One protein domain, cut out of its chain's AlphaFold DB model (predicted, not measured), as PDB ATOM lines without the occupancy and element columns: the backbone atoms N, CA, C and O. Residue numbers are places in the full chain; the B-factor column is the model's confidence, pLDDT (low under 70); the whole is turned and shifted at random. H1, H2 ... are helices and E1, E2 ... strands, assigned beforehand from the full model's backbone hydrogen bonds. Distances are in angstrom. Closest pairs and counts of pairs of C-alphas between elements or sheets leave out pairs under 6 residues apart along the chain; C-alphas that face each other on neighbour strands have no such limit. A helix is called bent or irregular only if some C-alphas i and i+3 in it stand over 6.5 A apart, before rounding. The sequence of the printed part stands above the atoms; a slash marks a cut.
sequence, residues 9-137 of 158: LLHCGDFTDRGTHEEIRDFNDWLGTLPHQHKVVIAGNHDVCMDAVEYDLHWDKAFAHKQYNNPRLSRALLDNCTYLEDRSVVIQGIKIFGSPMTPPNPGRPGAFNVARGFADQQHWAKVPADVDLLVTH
ATOM      1  N   LEU A   9     -20.349 -26.690  46.510       98.38
ATOM      2  CA  LEU A   9     -19.076 -26.616  47.224       98.38
ATOM      3  C   LEU A   9     -18.558 -25.179  47.219       98.38
ATOM      4  O   LEU A   9     -18.568 -24.519  46.180       98.38
ATOM      5  N   LEU A  10     -18.068 -24.716  48.367       98.44
ATOM      6  CA  LEU A  10     -17.440 -23.406  48.534       98.44
ATOM      7  C   LEU A  10     -15.987 -23.605  48.971       98.44
ATOM      8  O   LEU A  10     -15.740 -24.302  49.954       98.44
ATOM      9  N   HIS A  11     -15.038 -22.996  48.261       98.44
ATOM     10  CA  HIS A  11     -13.626 -22.970  48.646       98.44
ATOM     11  C   HIS A  11     -13.184 -21.532  48.929       98.44
ATOM     12  O   HIS A  11     -13.212 -20.677  48.040       98.44
ATOM     13  N   CYS A  12     -12.757 -21.270  50.164       98.06
ATOM     14  CA  CYS A  12     -12.478 -19.926  50.673       98.06
ATOM     15  C   CYS A  12     -11.011 -19.489  50.481       98.06
ATOM     16  O   CYS A  12     -10.430 -18.881  51.373       98.06
ATOM     17  N   GLY A  13     -10.407 -19.784  49.327       97.88
ATOM     18  CA  GLY A  13      -9.021 -19.390  49.024       97.88
ATOM     19  C   GLY A  13      -7.938 -20.317  49.567       97.88
ATOM     20  O   GLY A  13      -8.246 -21.335  50.182       97.88
ATOM     21  N   ASP A  14      -6.687 -19.956  49.281       97.62
ATOM     22  CA  ASP A  14      -5.466 -20.716  49.577       97.62
ATOM     23  C   ASP A  14      -5.527 -22.151  49.040       97.62
ATOM     24  O   ASP A  14      -5.286 -23.130  49.743       97.62
ATOM     25  N   PHE A  15      -5.889 -22.279  47.761       98.19
ATOM     26  CA  PHE A  15      -5.853 -23.565  47.053       98.19
ATOM     27  C   PHE A  15      -4.468 -23.883  46.468       98.19
ATOM     28  O   PHE A  15      -4.261 -24.969  45.928       98.19
ATOM     29  N   THR A  16      -3.518 -22.956  46.578       97.62
ATOM     30  CA  THR A  16      -2.105 -23.149  46.240       97.62
ATOM     31  C   THR A  16      -1.213 -22.833  47.441       97.62
ATOM     32  O   THR A  16      -1.592 -22.041  48.296       97.62
ATOM     33  N   ASP A  17      -0.004 -23.399  47.492       94.94
ATOM     34  CA  ASP A  17       1.011 -23.018  48.485       94.94
ATOM     35  C   ASP A  17       1.891 -21.873  47.967       94.94
ATOM     36  O   ASP A  17       2.325 -21.006  48.737       94.94
ATOM     37  N   ARG A  18       2.203 -21.896  46.662       94.06
ATOM     38  CA  ARG A  18       3.128 -20.957  46.001       94.06
ATOM     39  C   ARG A  18       2.502 -20.168  44.856       94.06
ATOM     40  O   ARG A  18       3.215 -19.377  44.238       94.06
ATOM     41  N   GLY A  19       1.226 -20.377  44.545       95.62
ATOM     42  CA  GLY A  19       0.543 -19.697  43.449       95.62
ATOM     43  C   GLY A  19       1.159 -19.976  42.080       95.62
ATOM     44  O   GLY A  19       1.378 -19.044  41.309       95.62
ATOM     45  N   THR A  20       1.467 -21.232  41.759       96.75
ATOM     46  CA  THR A  20       1.925 -21.634  40.418       96.75
ATOM     47  C   THR A  20       0.786 -22.171  39.551       96.75
ATOM     48  O   THR A  20      -0.202 -22.699  40.051       96.75
ATOM     49  N   HIS A  21       0.923 -22.100  38.220       97.81
ATOM     50  CA  HIS A  21      -0.049 -22.717  37.302       97.81
ATOM     51  C   HIS A  21      -0.139 -24.242  37.437       97.81
ATOM     52  O   HIS A  21      -1.150 -24.808  37.043       97.81
ATOM     53  N   GLU A  22       0.903 -24.912  37.930       97.81
ATOM     54  CA  GLU A  22       0.870 -26.352  38.222       97.81
ATOM     55  C   GLU A  22      -0.094 -26.639  39.375       97.81
ATOM     56  O   GLU A  22      -1.052 -27.377  39.181       97.81
ATOM     57  N   GLU A  23       0.055 -25.936  40.500       98.38
ATOM     58  CA  GLU A  23      -0.847 -26.078  41.650       98.38
ATOM     59  C   GLU A  23      -2.304 -25.738  41.296       98.38
ATOM     60  O   GLU A  23      -3.220 -26.423  41.746       98.38
ATOM     61  N   ILE A  24      -2.537 -24.727  40.447       98.56
ATOM     62  CA  ILE A  24      -3.900 -24.404  39.986       98.56
ATOM     63  C   ILE A  24      -4.498 -25.552  39.171       98.56
ATOM     64  O   ILE A  24      -5.675 -25.859  39.346       98.56
ATOM     65  N   ARG A  25      -3.717 -26.183  38.281       98.62
ATOM     66  CA  ARG A  25      -4.198 -27.330  37.497       98.62
ATOM     67  C   ARG A  25      -4.492 -28.516  38.399       98.62
ATOM     68  O   ARG A  25      -5.584 -29.056  38.308       98.62
ATOM     69  N   ASP A  26      -3.581 -28.843  39.308       98.62
ATOM     70  CA  ASP A  26      -3.760 -29.950  40.250       98.62
ATOM     71  C   ASP A  26      -5.022 -29.757  41.105       98.62
ATOM     72  O   ASP A  26      -5.837 -30.674  41.249       98.62
ATOM     73  N   PHE A  27      -5.234 -28.540  41.620       98.69
ATOM     74  CA  PHE A  27      -6.450 -28.184  42.346       98.69
ATOM     75  C   PHE A  27      -7.702 -28.288  41.468       98.69
ATOM     76  O   PHE A  27      -8.690 -28.893  41.881       98.69
ATOM     77  N   ASN A  28      -7.681 -27.711  40.263       98.75
ATOM     78  CA  ASN A  28      -8.830 -27.701  39.360       98.75
ATOM     79  C   ASN A  28      -9.208 -29.111  38.875       98.75
ATOM     80  O   ASN A  28     -10.396 -29.426  38.783       98.75
ATOM     81  N   ASP A  29      -8.219 -29.963  38.611       98.56
ATOM     82  CA  ASP A  29      -8.411 -31.357  38.213       98.56
ATOM     83  C   ASP A  29      -9.051 -32.152  39.352       98.56
ATOM     84  O   ASP A  29     -10.059 -32.833  39.147       98.56
ATOM     85  N   TRP A  30      -8.539 -32.005  40.580       98.00
ATOM     86  CA  TRP A  30      -9.162 -32.588  41.769       98.00
ATOM     87  C   TRP A  30     -10.598 -32.085  41.962       98.00
ATOM     88  O   TRP A  30     -11.511 -32.888  42.169       98.00
ATOM     89  N   LEU A  31     -10.826 -30.777  41.839       98.19
ATOM     90  CA  LEU A  31     -12.138 -30.151  41.997       98.19
ATOM     91  C   LEU A  31     -13.160 -30.696  40.985       98.19
ATOM     92  O   LEU A  31     -14.326 -30.915  41.331       98.19
ATOM     93  N   GLY A  32     -12.712 -30.970  39.756       97.94
ATOM     94  CA  GLY A  32     -13.503 -31.587  38.689       97.94
ATOM     95  C   GLY A  32     -13.973 -33.010  39.005       97.94
ATOM     96  O   GLY A  32     -15.029 -33.423  38.524       97.94
ATOM     97  N   THR A  33     -13.263 -33.745  39.868       97.25
ATOM     98  CA  THR A  33     -13.682 -35.094  40.303       97.25
ATOM     99  C   THR A  33     -14.866 -35.084  41.272       97.25
ATOM    100  O   THR A  33     -15.510 -36.116  41.473       97.25
ATOM    101  N   LEU A  34     -15.169 -33.937  41.891       97.44
ATOM    102  CA  LEU A  34     -16.175 -33.858  42.946       97.44
ATOM    103  C   LEU A  34     -17.603 -33.813  42.372       97.44
ATOM    104  O   LEU A  34     -17.866 -33.071  41.417       97.44
ATOM    105  N   PRO A  35     -18.568 -34.515  43.001       96.62
ATOM    106  CA  PRO A  35     -19.917 -34.691  42.455       96.62
ATOM    107  C   PRO A  35     -20.822 -33.457  42.590       96.62
ATOM    108  O   PRO A  35     -21.931 -33.461  42.064       96.62
ATOM    109  N   HIS A  36     -20.376 -32.415  43.295       98.31
ATOM    110  CA  HIS A  36     -21.148 -31.193  43.526       98.31
ATOM    111  C   HIS A  36     -21.551 -30.550  42.197       98.31
ATOM    112  O   HIS A  36     -20.708 -30.359  41.315       98.31
ATOM    113  N   GLN A  37     -22.822 -30.183  42.054       97.56
ATOM    114  CA  GLN A  37     -23.318 -29.562  40.827       97.56
ATOM    115  C   GLN A  37     -22.669 -28.194  40.597       97.56
ATOM    116  O   GLN A  37     -22.331 -27.842  39.467       97.56
ATOM    117  N   HIS A  38     -22.464 -27.440  41.675       98.38
ATOM    118  CA  HIS A  38     -21.812 -26.141  41.641       98.38
ATOM    119  C   HIS A  38     -20.573 -26.136  42.533       98.38
ATOM    120  O   HIS A  38     -20.573 -26.690  43.630       98.38
ATOM    121  N   LYS A  39     -19.514 -25.479  42.064       98.62
ATOM    122  CA  LYS A  39     -18.307 -25.203  42.843       98.62
ATOM    123  C   LYS A  39     -18.023 -23.713  42.744       98.62
ATOM    124  O   LYS A  39     -17.924 -23.194  41.633       98.62
ATOM    125  N   VAL A  40     -17.921 -23.028  43.874       98.81
ATOM    126  CA  VAL A  40     -17.567 -21.608  43.952       98.81
ATOM    127  C   VAL A  40     -16.229 -21.494  44.658       98.81
ATOM    128  O   VAL A  40     -16.044 -22.057  45.736       98.81
ATOM    129  N   VAL A  41     -15.301 -20.772  44.045       98.88
ATOM    130  CA  VAL A  41     -13.940 -20.606  44.558       98.88
ATOM    131  C   VAL A  41     -13.626 -19.119  44.619       98.88
ATOM    132  O   VAL A  41     -13.901 -18.385  43.672       98.88
ATOM    133  N   ILE A  42     -13.039 -18.678  45.722       98.75
ATOM    134  CA  ILE A  42     -12.319 -17.401  45.811       98.75
ATOM    135  C   ILE A  42     -10.828 -17.696  45.998       98.75
ATOM    136  O   ILE A  42     -10.469 -18.828  46.314       98.75
ATOM    137  N   ALA A  43      -9.974 -16.694  45.804       98.44
ATOM    138  CA  ALA A  43      -8.548 -16.785  46.116       98.44
ATOM    139  C   ALA A  43      -8.260 -16.384  47.575       98.44
ATOM    140  O   ALA A  43      -9.109 -15.780  48.230       98.44
ATOM    141  N   GLY A  44      -7.074 -16.731  48.068       96.75
ATOM    142  CA  GLY A  44      -6.505 -16.290  49.343       96.75
ATOM    143  C   GLY A  44      -5.122 -15.659  49.166       96.75
ATOM    144  O   GLY A  44      -4.704 -15.369  48.041       96.75
ATOM    145  N   ASN A  45      -4.395 -15.417  50.263       95.00
ATOM    146  CA  ASN A  45      -3.082 -14.762  50.185       95.00
ATOM    147  C   ASN A  45      -1.977 -15.627  49.567       95.00
ATOM    148  O   ASN A  45      -0.962 -15.067  49.144       95.00
ATOM    149  N   HIS A  46      -2.122 -16.952  49.534       95.56
ATOM    150  CA  HIS A  46      -1.147 -17.845  48.897       95.56
ATOM    151  C   HIS A  46      -1.330 -17.961  47.381       95.56
ATOM    152  O   HIS A  46      -0.371 -18.268  46.670       95.56
ATOM    153  N   ASP A  47      -2.512 -17.622  46.865       97.12
ATOM    154  CA  ASP A  47      -2.854 -17.698  45.443       97.12
ATOM    155  C   ASP A  47      -2.289 -16.497  44.661       97.12
ATOM    156  O   ASP A  47      -2.989 -15.791  43.936       97.12
ATOM    157  N   VAL A  48      -0.988 -16.245  44.818       96.12
ATOM    158  CA  VAL A  48      -0.293 -15.019  44.393       96.12
ATOM    159  C   VAL A  48      -0.426 -14.712  42.912       96.12
ATOM    160  O   VAL A  48      -0.596 -13.550  42.559       96.12
ATOM    161  N   CYS A  49      -0.438 -15.720  42.040       96.31
ATOM    162  CA  CYS A  49      -0.630 -15.491  40.609       96.31
ATOM    163  C   CYS A  49      -2.077 -15.159  40.220       96.31
ATOM    164  O   CYS A  49      -2.344 -14.998  39.032       96.31
ATOM    165  N   MET A  50      -3.014 -15.074  41.165       97.50
ATOM    166  CA  MET A  50      -4.382 -14.612  40.919       97.50
ATOM    167  C   MET A  50      -4.492 -13.087  41.070       97.50
ATOM    168  O   MET A  50      -5.273 -12.466  40.349       97.50
ATOM    169  N   ASP A  51      -3.683 -12.463  41.931       96.31
ATOM    170  CA  ASP A  51      -3.662 -11.007  42.123       96.31
ATOM    171  C   ASP A  51      -2.811 -10.338  41.040       96.31
ATOM    172  O   ASP A  51      -1.587 -10.308  41.107       96.31
ATOM    173  N   ALA A  52      -3.460  -9.779  40.020       94.75
ATOM    174  CA  ALA A  52      -2.743  -9.195  38.892       94.75
ATOM    175  C   ALA A  52      -1.863  -7.999  39.287       94.75
ATOM    176  O   ALA A  52      -0.793  -7.816  38.713       94.75
ATOM    177  N   VAL A  53      -2.307  -7.197  40.258       91.94
ATOM    178  CA  VAL A  53      -1.618  -5.961  40.640       91.94
ATOM    179  C   VAL A  53      -0.367  -6.292  41.440       91.94
ATOM    180  O   VAL A  53       0.718  -5.822  41.103       91.94
ATOM    181  N   GLU A  54      -0.508  -7.119  42.474       91.19
ATOM    182  CA  GLU A  54       0.619  -7.501  43.325       91.19
ATOM    183  C   GLU A  54       1.622  -8.370  42.561       91.19
ATOM    184  O   GLU A  54       2.839  -8.181  42.657       91.19
ATOM    185  N   TYR A  55       1.126  -9.300  41.746       94.25
ATOM    186  CA  TYR A  55       1.979 -10.248  41.046       94.25
ATOM    187  C   TYR A  55       2.845  -9.586  39.973       94.25
ATOM    188  O   TYR A  55       4.048  -9.841  39.917       94.25
ATOM    189  N   ASP A  56       2.290  -8.680  39.164       92.62
ATOM    190  CA  ASP A  56       3.066  -7.987  38.127       92.62
ATOM    191  C   ASP A  56       4.204  -7.130  38.714       92.62
ATOM    192  O   ASP A  56       5.234  -6.935  38.062       92.62
ATOM    193  N   LEU A  57       4.060  -6.656  39.956       90.12
ATOM    194  CA  LEU A  57       5.074  -5.853  40.644       90.12
ATOM    195  C   LEU A  57       6.146  -6.698  41.347       90.12
ATOM    196  O   LEU A  57       7.313  -6.278  41.420       90.12
ATOM    197  N   HIS A  58       5.762  -7.859  41.888       90.50
ATOM    198  CA  HIS A  58       6.554  -8.544  42.914       90.50
ATOM    199  C   HIS A  58       6.798 -10.044  42.686       90.50
ATOM    200  O   HIS A  58       7.470 -10.659  43.521       90.50
ATOM    201  N   TRP A  59       6.343 -10.642  41.574       91.81
ATOM    202  CA  TRP A  59       6.441 -12.096  41.359       91.81
ATOM    203  C   TRP A  59       7.856 -12.679  41.503       91.81
ATOM    204  O   TRP A  59       8.015 -13.796  41.991       91.81
ATOM    205  N   ASP A  60       8.890 -11.941  41.095       90.38
ATOM    206  CA  ASP A  60      10.291 -12.379  41.087       90.38
ATOM    207  C   ASP A  60      11.058 -12.027  42.373       90.38
ATOM    208  O   ASP A  60      12.172 -12.518  42.588       90.38
ATOM    209  N   LYS A  61      10.467 -11.191  43.234       87.00
ATOM    210  CA  LYS A  61      11.101 -10.638  44.444       87.00
ATOM    211  C   LYS A  61      10.506 -11.188  45.730       87.00
ATOM    212  O   LYS A  61      11.242 -11.401  46.691       87.00
ATOM    213  N   ALA A  62       9.190 -11.366  45.758       84.38
ATOM    214  CA  ALA A  62       8.441 -11.618  46.982       84.38
ATOM    215  C   ALA A  62       8.009 -13.082  47.141       84.38
ATOM    216  O   ALA A  62       7.774 -13.517  48.267       84.38
ATOM    217  N   PHE A  63       7.933 -13.855  46.052       88.00
ATOM    218  CA  PHE A  63       7.320 -15.185  46.073       88.00
ATOM    219  C   PHE A  63       8.299 -16.327  45.783       88.00
ATOM    220  O   PHE A  63       9.353 -16.176  45.162       88.00
ATOM    221  N   ALA A  64       7.942 -17.512  46.281       85.19
ATOM    222  CA  ALA A  64       8.793 -18.700  46.300       85.19
ATOM    223  C   ALA A  64       8.714 -19.544  45.006       85.19
ATOM    224  O   ALA A  64       8.840 -20.770  45.053       85.19
ATOM    225  N   HIS A  65       8.536 -18.910  43.845       86.12
ATOM    226  CA  HIS A  65       8.605 -19.549  42.525       86.12
ATOM    227  C   HIS A  65       9.469 -18.714  41.561       86.12
ATOM    228  O   HIS A  65       9.775 -17.554  41.820       86.12
ATOM    229  N   LYS A  66       9.944 -19.327  40.467       87.38
ATOM    230  CA  LYS A  66      10.927 -18.713  39.541       87.38
ATOM    231  C   LYS A  66      10.414 -18.479  38.124       87.38
ATOM    232  O   LYS A  66      11.133 -17.929  37.298       87.38
ATOM    233  N   GLN A  67       9.176 -18.871  37.857       91.38
ATOM    234  CA  GLN A  67       8.508 -18.652  36.584       91.38
ATOM    235  C   GLN A  67       7.380 -17.642  36.766       91.38
ATOM    236  O   GLN A  67       6.660 -17.703  37.762       91.38
ATOM    237  N   TYR A  68       7.228 -16.739  35.800       94.94
ATOM    238  CA  TYR A  68       6.083 -15.841  35.744       94.94
ATOM    239  C   TYR A  68       4.827 -16.617  35.330       94.94
ATOM    240  O   TYR A  68       4.792 -17.228  34.259       94.94
ATOM    241  N   ASN A  69       3.797 -16.574  36.171       95.31
ATOM    242  CA  ASN A  69       2.491 -17.177  35.917       95.31
ATOM    243  C   ASN A  69       1.479 -16.073  35.601       95.31
ATOM    244  O   ASN A  69       1.007 -15.384  36.498       95.31
ATOM    245  N   ASN A  70       1.155 -15.883  34.320       96.12
ATOM    246  CA  ASN A  70       0.268 -14.800  33.890       96.12
ATOM    247  C   ASN A  70      -1.094 -14.846  34.628       96.12
ATOM    248  O   ASN A  70      -1.814 -15.833  34.447       96.12
ATOM    249  N   PRO A  71      -1.502 -13.784  35.351       96.69
ATOM    250  CA  PRO A  71      -2.721 -13.802  36.165       96.69
ATOM    251  C   PRO A  71      -4.036 -13.987  35.411       96.69
ATOM    252  O   PRO A  71      -5.023 -14.484  35.959       96.69
ATOM    253  N   ARG A  72      -4.086 -13.607  34.132       96.19
ATOM    254  CA  ARG A  72      -5.247 -13.894  33.280       96.19
ATOM    255  C   ARG A  72      -5.332 -15.386  32.969       96.19
ATOM    256  O   ARG A  72      -6.429 -15.934  32.977       96.19
ATOM    257  N   LEU A  73      -4.196 -16.028  32.697       97.44
ATOM    258  CA  LEU A  73      -4.150 -17.473  32.480       97.44
ATOM    259  C   LEU A  73      -4.436 -18.232  33.778       97.44
ATOM    260  O   LEU A  73      -5.198 -19.185  33.732       97.44
ATOM    261  N   SER A  74      -3.925 -17.767  34.922       97.62
ATOM    262  CA  SER A  74      -4.205 -18.359  36.240       97.62
ATOM    263  C   SER A  74      -5.709 -18.504  36.482       97.62
ATOM    264  O   SER A  74      -6.190 -19.601  36.744       97.62
ATOM    265  N   ARG A  75      -6.477 -17.425  36.270       97.62
ATOM    266  CA  ARG A  75      -7.946 -17.448  36.383       97.62
ATOM    267  C   ARG A  75      -8.618 -18.353  35.350       97.62
ATOM    268  O   ARG A  75      -9.628 -18.971  35.655       97.62
ATOM    269  N   ALA A  76      -8.080 -18.421  34.133       98.06
ATOM    270  CA  ALA A  76      -8.641 -19.245  33.062       98.06
ATOM    271  C   ALA A  76      -8.418 -20.754  33.266       98.06
ATOM    272  O   ALA A  76      -9.126 -21.541  32.650       98.06
ATOM    273  N   LEU A  77      -7.453 -21.153  34.103       98.56
ATOM    274  CA  LEU A  77      -7.215 -22.557  34.460       98.56
ATOM    275  C   LEU A  77      -8.271 -23.114  35.432       98.56
ATOM    276  O   LEU A  77      -8.381 -24.327  35.557       98.56
ATOM    277  N   LEU A  78      -9.040 -22.256  36.113       98.19
ATOM    278  CA  LEU A  78     -10.141 -22.651  36.996       98.19
ATOM    279  C   LEU A  78     -11.442 -22.851  36.199       98.19
ATOM    280  O   LEU A  78     -12.384 -22.066  36.318       98.19
ATOM    281  N   ASP A  79     -11.489 -23.877  35.352       98.19
ATOM    282  CA  ASP A  79     -12.635 -24.158  34.474       98.19
ATOM    283  C   ASP A  79     -13.672 -25.134  35.065       98.19
ATOM    284  O   ASP A  79     -14.804 -25.190  34.581       98.19
ATOM    285  N   ASN A  80     -13.347 -25.830  36.161       98.56
ATOM    286  CA  ASN A  80     -14.271 -26.718  36.879       98.56
ATOM    287  C   ASN A  80     -15.070 -26.005  37.985       98.56
ATOM    288  O   ASN A  80     -15.760 -26.654  38.781       98.56
ATOM    289  N   CYS A  81     -15.000 -24.673  38.065       98.62
ATOM    290  CA  CYS A  81     -15.716 -23.886  39.064       98.62
ATOM    291  C   CYS A  81     -16.142 -22.501  38.571       98.62
ATOM    292  O   CYS A  81     -15.768 -22.026  37.504       98.62
ATOM    293  N   THR A  82     -16.956 -21.832  39.384       98.56
ATOM    294  CA  THR A  82     -17.190 -20.395  39.283       98.56
ATOM    295  C   THR A  82     -16.220 -19.678  40.212       98.56
ATOM    296  O   THR A  82     -16.421 -19.653  41.427       98.56
ATOM    297  N   TYR A  83     -15.181 -19.079  39.639       98.69
ATOM    298  CA  TYR A  83     -14.275 -18.211  40.382       98.69
ATOM    299  C   TYR A  83     -14.906 -16.830  40.633       98.69
ATOM    300  O   TYR A  83     -15.427 -16.197  39.705       98.69
ATOM    301  N   LEU A  84     -14.852 -16.353  41.879       98.38
ATOM    302  CA  LEU A  84     -15.312 -15.023  42.282       98.38
ATOM    303  C   LEU A  84     -14.141 -14.188  42.818       98.38
ATOM    304  O   LEU A  84     -13.398 -14.607  43.699       98.38
ATOM    305  N   GLU A  85     -14.033 -12.968  42.302       96.75
ATOM    306  CA  GLU A  85     -13.114 -11.921  42.746       96.75
ATOM    307  C   GLU A  85     -13.925 -10.624  42.783       96.75
ATOM    308  O   GLU A  85     -14.232 -10.047  41.739       96.75
ATOM    309  N   ASP A  86     -14.384 -10.253  43.978       95.75
ATOM    310  CA  ASP A  86     -15.155  -9.039  44.271       95.75
ATOM    311  C   ASP A  86     -16.435  -8.891  43.436       95.75
ATOM    312  O   ASP A  86     -16.793  -7.816  42.946       95.75
ATOM    313  N   ARG A  87     -17.142 -10.009  43.265       97.12
ATOM    314  CA  ARG A  87     -18.352 -10.104  42.440       97.12
ATOM    315  C   ARG A  87     -19.334 -11.128  42.987       97.12
ATOM    316  O   ARG A  87     -18.975 -12.015  43.762       97.12
ATOM    317  N   SER A  88     -20.571 -11.032  42.504       98.00
ATOM    318  CA  SER A  88     -21.630 -11.986  42.824       98.00
ATOM    319  C   SER A  88     -21.893 -13.011  41.725       98.00
ATOM    320  O   SER A  88     -21.664 -12.764  40.537       98.00
ATOM    321  N   VAL A  89     -22.476 -14.131  42.138       98.25
ATOM    322  CA  VAL A  89     -23.192 -15.094  41.296       98.25
ATOM    323  C   VAL A  89     -24.498 -15.477  41.993       98.25
ATOM    324  O   VAL A  89     -24.574 -15.457  43.220       98.25
ATOM    325  N   VAL A  90     -25.533 -15.811  41.225       98.50
ATOM    326  CA  VAL A  90     -26.771 -16.384  41.769       98.50
ATOM    327  C   VAL A  90     -26.811 -17.859  41.406       98.50
ATOM    328  O   VAL A  90     -26.804 -18.205  40.224       98.50
ATOM    329  N   ILE A  91     -26.848 -18.724  42.416       98.00
ATOM    330  CA  ILE A  91     -26.905 -20.180  42.260       98.00
ATOM    331  C   ILE A  91     -28.125 -20.668  43.025       98.00
ATOM    332  O   ILE A  91     -28.256 -20.400  44.213       98.00
ATOM    333  N   GLN A  92     -29.045 -21.343  42.331       96.81
ATOM    334  CA  GLN A  92     -30.280 -21.870  42.929       96.81
ATOM    335  C   GLN A  92     -31.088 -20.815  43.721       96.81
ATOM    336  O   GLN A  92     -31.716 -21.114  44.728       96.81
ATOM    337  N   GLY A  93     -31.069 -19.559  43.257       97.56
ATOM    338  CA  GLY A  93     -31.763 -18.441  43.905       97.56
ATOM    339  C   GLY A  93     -30.997 -17.769  45.050       97.56
ATOM    340  O   GLY A  93     -31.453 -16.731  45.509       97.56
ATOM    341  N   ILE A  94     -29.836 -18.293  45.455       98.31
ATOM    342  CA  ILE A  94     -28.970 -17.713  46.491       98.31
ATOM    343  C   ILE A  94     -27.940 -16.791  45.837       98.31
ATOM    344  O   ILE A  94     -27.163 -17.229  44.981       98.31
ATOM    345  N   LYS A  95     -27.913 -15.515  46.232       98.56
ATOM    346  CA  LYS A  95     -26.889 -14.551  45.820       98.56
ATOM    347  C   LYS A  95     -25.643 -14.713  46.688       98.56
ATOM    348  O   LYS A  95     -25.625 -14.349  47.861       98.56
ATOM    349  N   ILE A  96     -24.579 -15.204  46.064       98.69
ATOM    350  CA  ILE A  96     -23.273 -15.422  46.683       98.69
ATOM    351  C   ILE A  96     -22.338 -14.303  46.231       98.69
ATOM    352  O   ILE A  96     -22.176 -14.108  45.027       98.69
ATOM    353  N   PHE A  97     -21.717 -13.576  47.158       98.50
ATOM    354  CA  PHE A  97     -20.630 -12.632  46.870       98.50
ATOM    355  C   PHE A  97     -19.312 -13.209  47.376       98.50
ATOM    356  O   PHE A  97     -19.228 -13.627  48.528       98.50
ATOM    357  N   GLY A  98     -18.291 -13.234  46.521       98.12
ATOM    358  CA  GLY A  98     -16.968 -13.748  46.868       98.12
ATOM    359  C   GLY A  98     -15.908 -12.661  46.801       98.12
ATOM    360  O   GLY A  98     -15.873 -11.906  45.829       98.12
ATOM    361  N   SER A  99     -15.040 -12.598  47.810       96.81
ATOM    362  CA  SER A  99     -13.898 -11.687  47.829       96.81
ATOM    363  C   SER A  99     -12.641 -12.340  48.410       96.81
ATOM    364  O   SER A  99     -12.706 -12.890  49.512       96.81
ATOM    365  N   PRO A 100     -11.490 -12.235  47.720       95.94
ATOM    366  CA  PRO A 100     -10.216 -12.739  48.223       95.94
ATOM    367  C   PRO A 100      -9.517 -11.771  49.188       95.94
ATOM    368  O   PRO A 100      -8.494 -12.123  49.768       95.94
ATOM    369  N   MET A 101     -10.042 -10.549  49.349       92.44
ATOM    370  CA  MET A 101      -9.381  -9.490  50.106       92.44
ATOM    371  C   MET A 101      -9.115  -9.922  51.544       92.44
ATOM    372  O   MET A 101     -10.035 -10.278  52.285       92.44
ATOM    373  N   THR A 102      -7.848  -9.847  51.944       87.75
ATOM    374  CA  THR A 102      -7.393 -10.279  53.261       87.75
ATOM    375  C   THR A 102      -6.480  -9.235  53.900       87.75
ATOM    376  O   THR A 102      -5.808  -8.468  53.203       87.75
ATOM    377  N   PRO A 103      -6.458  -9.121  55.233       85.75
ATOM    378  CA  PRO A 103      -5.515  -8.245  55.903       85.75
ATOM    379  C   PRO A 103      -4.063  -8.713  55.720       85.75
ATOM    380  O   PRO A 103      -3.798  -9.913  55.793       85.75
ATOM    381  N   PRO A 104      -3.097  -7.786  55.590       84.75
ATOM    382  CA  PRO A 104      -1.693  -8.148  55.471       84.75
ATOM    383  C   PRO A 104      -1.202  -8.892  56.708       84.75
ATOM    384  O   PRO A 104      -1.412  -8.454  57.843       84.75
ATOM    385  N   ASN A 105      -0.477  -9.984  56.473       81.69
ATOM    386  CA  ASN A 105       0.245 -10.703  57.511       81.69
ATOM    387  C   ASN A 105       1.655 -10.096  57.666       81.69
ATOM    388  O   ASN A 105       2.456 -10.170  56.729       81.69
ATOM    389  N   PRO A 106       1.989  -9.462  58.808       81.44
ATOM    390  CA  PRO A 106       3.261  -8.765  58.969       81.44
ATOM    391  C   PRO A 106       4.473  -9.654  58.660       81.44
ATOM    392  O   PRO A 106       4.636 -10.738  59.217       81.44
ATOM    393  N   GLY A 107       5.346  -9.181  57.767       81.94
ATOM    394  CA  GLY A 107       6.563  -9.897  57.372       81.94
ATOM    395  C   GLY A 107       6.342 -11.080  56.424       81.94
ATOM    396  O   GLY A 107       7.310 -11.773  56.110       81.94
ATOM    397  N   ARG A 108       5.112 -11.312  55.949       84.38
ATOM    398  CA  ARG A 108       4.807 -12.328  54.936       84.38
ATOM    399  C   ARG A 108       4.171 -11.675  53.707       84.38
ATOM    400  O   ARG A 108       3.056 -11.168  53.816       84.38
ATOM    401  N   PRO A 109       4.855 -11.667  52.552       87.00
ATOM    402  CA  PRO A 109       4.235 -11.218  51.316       87.00
ATOM    403  C   PRO A 109       3.101 -12.171  50.933       87.00
ATOM    404  O   PRO A 109       3.165 -13.370  51.209       87.00
ATOM    405  N   GLY A 110       2.069 -11.630  50.301       91.50
ATOM    406  CA  GLY A 110       0.894 -12.385  49.892       91.50
ATOM    407  C   GLY A 110       0.009 -11.574  48.958       91.50
ATOM    408  O   GLY A 110       0.155 -10.355  48.851       91.50
ATOM    409  N   ALA A 111      -0.888 -12.283  48.292       93.75
ATOM    410  CA  ALA A 111      -1.886 -11.742  47.383       93.75
ATOM    411  C   ALA A 111      -3.014 -11.018  48.137       93.75
ATOM    412  O   ALA A 111      -3.258 -11.307  49.309       93.75
ATOM    413  N   PHE A 112      -3.735 -10.132  47.448       93.50
ATOM    414  CA  PHE A 112      -5.006  -9.541  47.891       93.50
ATOM    415  C   PHE A 112      -4.948  -8.856  49.264       93.50
ATOM    416  O   PHE A 112      -5.935  -8.799  50.000       93.50
ATOM    417  N   ASN A 113      -3.779  -8.317  49.612       89.69
ATOM    418  CA  ASN A 113      -3.564  -7.647  50.884       89.69
ATOM    419  C   ASN A 113      -4.198  -6.253  50.878       89.69
ATOM    420  O   ASN A 113      -3.755  -5.352  50.165       89.69
ATOM    421  N   VAL A 114      -5.181  -6.041  51.752       83.25
ATOM    422  CA  VAL A 114      -5.806  -4.734  51.970       83.25
ATOM    423  C   VAL A 114      -5.582  -4.262  53.402       83.25
ATOM    424  O   VAL A 114      -5.879  -4.944  54.384       83.25
ATOM    425  N   ALA A 115      -5.043  -3.052  53.553       78.50
ATOM    426  CA  ALA A 115      -4.840  -2.464  54.869       78.50
ATOM    427  C   ALA A 115      -6.193  -2.240  55.574       78.50
ATOM    428  O   ALA A 115      -7.109  -1.640  55.010       78.50
ATOM    429  N   ARG A 116      -6.305  -2.679  56.837       71.25
ATOM    430  CA  ARG A 116      -7.571  -2.738  57.599       71.25
ATOM    431  C   ARG A 116      -8.388  -1.440  57.590       71.25
ATOM    432  O   ARG A 116      -9.600  -1.492  57.460       71.25
ATOM    433  N   GLY A 117      -7.737  -0.281  57.716       70.88
ATOM    434  CA  GLY A 117      -8.421   1.021  57.717       70.88
ATOM    435  C   GLY A 117      -8.967   1.457  56.352       70.88
ATOM    436  O   GLY A 117      -9.850   2.307  56.293       70.88
ATOM    437  N   PHE A 118      -8.464   0.869  55.265       70.38
ATOM    438  CA  PHE A 118      -8.892   1.157  53.897       70.38
ATOM    439  C   PHE A 118      -9.921   0.140  53.391       70.38
ATOM    440  O   PHE A 118     -10.785   0.507  52.597       70.38
ATOM    441  N   ALA A 119      -9.875  -1.101  53.889       74.38
ATOM    442  CA  ALA A 119     -10.761  -2.185  53.472       74.38
ATOM    443  C   ALA A 119     -12.248  -1.849  53.672       74.38
ATOM    444  O   ALA A 119     -13.041  -1.986  52.744       74.38
ATOM    445  N   ASP A 120     -12.626  -1.339  54.846       70.50
ATOM    446  CA  ASP A 120     -14.033  -1.057  55.173       70.50
ATOM    447  C   ASP A 120     -14.663  -0.055  54.192       70.50
ATOM    448  O   ASP A 120     -15.772  -0.261  53.697       70.50
ATOM    449  N   GLN A 121     -13.934   1.014  53.863       66.06
ATOM    450  CA  GLN A 121     -14.440   2.096  53.015       66.06
ATOM    451  C   GLN A 121     -14.297   1.806  51.522       66.06
ATOM    452  O   GLN A 121     -15.159   2.184  50.731       66.06
ATOM    453  N   GLN A 122     -13.196   1.177  51.114       72.12
ATOM    454  CA  GLN A 122     -12.876   0.998  49.698       72.12
ATOM    455  C   GLN A 122     -13.339  -0.345  49.148       72.12
ATOM    456  O   GLN A 122     -13.421  -0.490  47.925       72.12
ATOM    457  N   HIS A 123     -13.650  -1.302  50.021       83.62
ATOM    458  CA  HIS A 123     -13.946  -2.669  49.628       83.62
ATOM    459  C   HIS A 123     -15.276  -3.175  50.185       83.62
ATOM    460  O   HIS A 123     -16.221  -3.369  49.424       83.62
ATOM    461  N   TRP A 124     -15.399  -3.304  51.508       89.06
ATOM    462  CA  TRP A 124     -16.570  -3.942  52.122       89.06
ATOM    463  C   TRP A 124     -17.865  -3.141  51.936       89.06
ATOM    464  O   TRP A 124     -18.929  -3.732  51.784       89.06
ATOM    465  N   ALA A 125     -17.781  -1.813  51.816       86.88
ATOM    466  CA  ALA A 125     -18.921  -0.964  51.455       86.88
ATOM    467  C   ALA A 125     -19.511  -1.246  50.054       86.88
ATOM    468  O   ALA A 125     -20.616  -0.792  49.759       86.88
ATOM    469  N   LYS A 126     -18.792  -1.965  49.178       87.25
ATOM    470  CA  LYS A 126     -19.257  -2.333  47.827       87.25
ATOM    471  C   LYS A 126     -20.009  -3.663  47.792       87.25
ATOM    472  O   LYS A 126     -20.592  -3.986  46.757       87.25
ATOM    473  N   VAL A 127     -19.993  -4.436  48.880       93.44
ATOM    474  CA  VAL A 127     -20.759  -5.684  48.968       93.44
ATOM    475  C   VAL A 127     -22.252  -5.338  48.877       93.44
ATOM    476  O   VAL A 127     -22.719  -4.490  49.642       93.44
ATOM    477  N   PRO A 128     -23.020  -5.942  47.950       93.88
ATOM    478  CA  PRO A 128     -24.443  -5.651  47.834       93.88
ATOM    479  C   PRO A 128     -25.192  -5.995  49.125       93.88
ATOM    480  O   PRO A 128     -24.977  -7.047  49.719       93.88
ATOM    481  N   ALA A 129     -26.111  -5.119  49.536       94.94
ATOM    482  CA  ALA A 129     -26.888  -5.301  50.764       94.94
ATOM    483  C   ALA A 129     -27.859  -6.499  50.714       94.94
ATOM    484  O   ALA A 129     -28.380  -6.902  51.747       94.94
ATOM    485  N   ASP A 130     -28.115  -7.044  49.522       96.69
ATOM    486  CA  ASP A 130     -29.011  -8.175  49.277       96.69
ATOM    487  C   ASP A 130     -28.264  -9.499  49.035       96.69
ATOM    488  O   ASP A 130     -28.805 -10.414  48.420       96.69
ATOM    489  N   VAL A 131     -27.001  -9.592  49.465       97.69
ATOM    490  CA  VAL A 131     -26.236 -10.845  49.455       97.69
ATOM    491  C   VAL A 131     -26.784 -11.797  50.514       97.69
ATOM    492  O   VAL A 131     -26.853 -11.450  51.690       97.69
ATOM    493  N   ASP A 132     -27.104 -13.021  50.098       98.31
ATOM    494  CA  ASP A 132     -27.526 -14.098  50.999       98.31
ATOM    495  C   ASP A 132     -26.322 -14.789  51.651       98.31
ATOM    496  O   ASP A 132     -26.385 -15.228  52.799       98.31
ATOM    497  N   LEU A 133     -25.212 -14.894  50.909       98.00
ATOM    498  CA  LEU A 133     -23.996 -15.567  51.350       98.00
ATOM    499  C   LEU A 133     -22.740 -14.785  50.956       98.00
ATOM    500  O   LEU A 133     -22.463 -14.574  49.774       98.00
ATOM    501  N   LEU A 134     -21.945 -14.408  51.956       97.38
ATOM    502  CA  LEU A 134     -20.649 -13.764  51.771       97.38
ATOM    503  C   LEU A 134     -19.521 -14.783  51.977       97.38
ATOM    504  O   LEU A 134     -19.439 -15.410  53.031       97.38
ATOM    505  N   VAL A 135     -18.651 -14.926  50.978       98.00
ATOM    506  CA  VAL A 135     -17.471 -15.799  51.009       98.00
ATOM    507  C   VAL A 135     -16.221 -14.923  51.044       98.00
ATOM    508  O   VAL A 135     -15.937 -14.199  50.087       98.00
ATOM    509  N   THR A 136     -15.483 -14.988  52.149       96.12
ATOM    510  CA  THR A 136     -14.203 -14.294  52.352       96.12
ATOM    511  C   THR A 136     -13.105 -15.296  52.665       96.12
ATOM    512  O   THR A 136     -13.382 -16.382  53.173       96.12
ATOM    513  N   HIS A 137     -11.860 -14.935  52.356       95.31
ATOM    514  CA  HIS A 137     -10.716 -15.781  52.683       95.31
ATOM    515  C   HIS A 137     -10.427 -15.779  54.191       95.31
ATOM    516  O   HIS A 137     -10.407 -16.824  54.838       95.31
TER     517      HIS A 137
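What this domain is: This is residues 9 to 137 of the 158 residues of the protein "Metallophos domain-containing protein" of Hyaloperonospora arabidopsidis (strain Emoy2) (UniProt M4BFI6). Two small sheets, E3 E4 E5 and E1 E2, stand face to face as a sandwich, with H1 over the outer face of E1 E2. H4 stands off beyond the other sheet, apart from the other three helices, while H2 lies past one end of the strands and H3 lies between H2 and H1, with its residue Ser 74 near His 21 of H1. The 129 printed residues run E1 H1 E2 H2 H3 E3 E4 H4 E5, with sheet orders E3 E4 E5, mixed, and E1 E2, parallel. The class is mixed, with 56 residues in named elements, under half. The whole is compact and flat, radius of gyration of the C-alphas 14.7 A, spans 43 by 40 by 21 A.

Where its parts are: E3 is residues 87 to 91, E4 94 to 99, 16.3 A long, and E5 133 to 136, ending at C-alpha 136 (-14.203, -14.294, 52.352). E1, residues 9 to 12, begins at C-alpha 9 (-19.076, -26.616, 47.224); E2 is 38 to 42. H1 is residues 21 to 32, 16.2 A; H2 52 to 58; H3 71 to 76; H4 116 to 122, only just irregular, C-alphas 117 and 120 being 6.50 A apart.

How they stand to each other: E3 and E4 form an antiparallel hairpin, N 89 to O 96 2.9 A. E4 and E5 are parallel, N 135 to O 97 2.8 A. E1 and E2 are parallel, N 40 to O 9 2.8 A. Across the sandwich, the closest C-alphas of E2 and E4, Ile 42 and Gly 98, are 6.0 A apart. E1, H1, E2 and E4, H4, E5 are strand-helix-strand units, parallel neighbour strands joined through a helix, with right-handed crossovers. H1 and H3 are close but not clearly touching, His 21 to Ser 74 6.1 A between C-alphas. H2 and H3, a helical hairpin, only just touch, with 3 pairs of C-alphas within 8 A, the closest Ala 52 and Pro 71, 5.4 A. H4 is apart from H1, H2 and H3. Every O i to N i+4 pair is within hydrogen-bond range in H1 and H3, 2 of 3 in H2, and 1 of 3 in H4, which has 1 of 4 O i to N i+3 pairs.

The domain as a whole: The farthest C-alphas, Lys 61 and Gly 93, are 43.6 A apart. The printed part has no cut; the links H2 to H3 and E4 to H4 are long. Mean pLDDT of the printed part is 93.4; residue 121 is under 70.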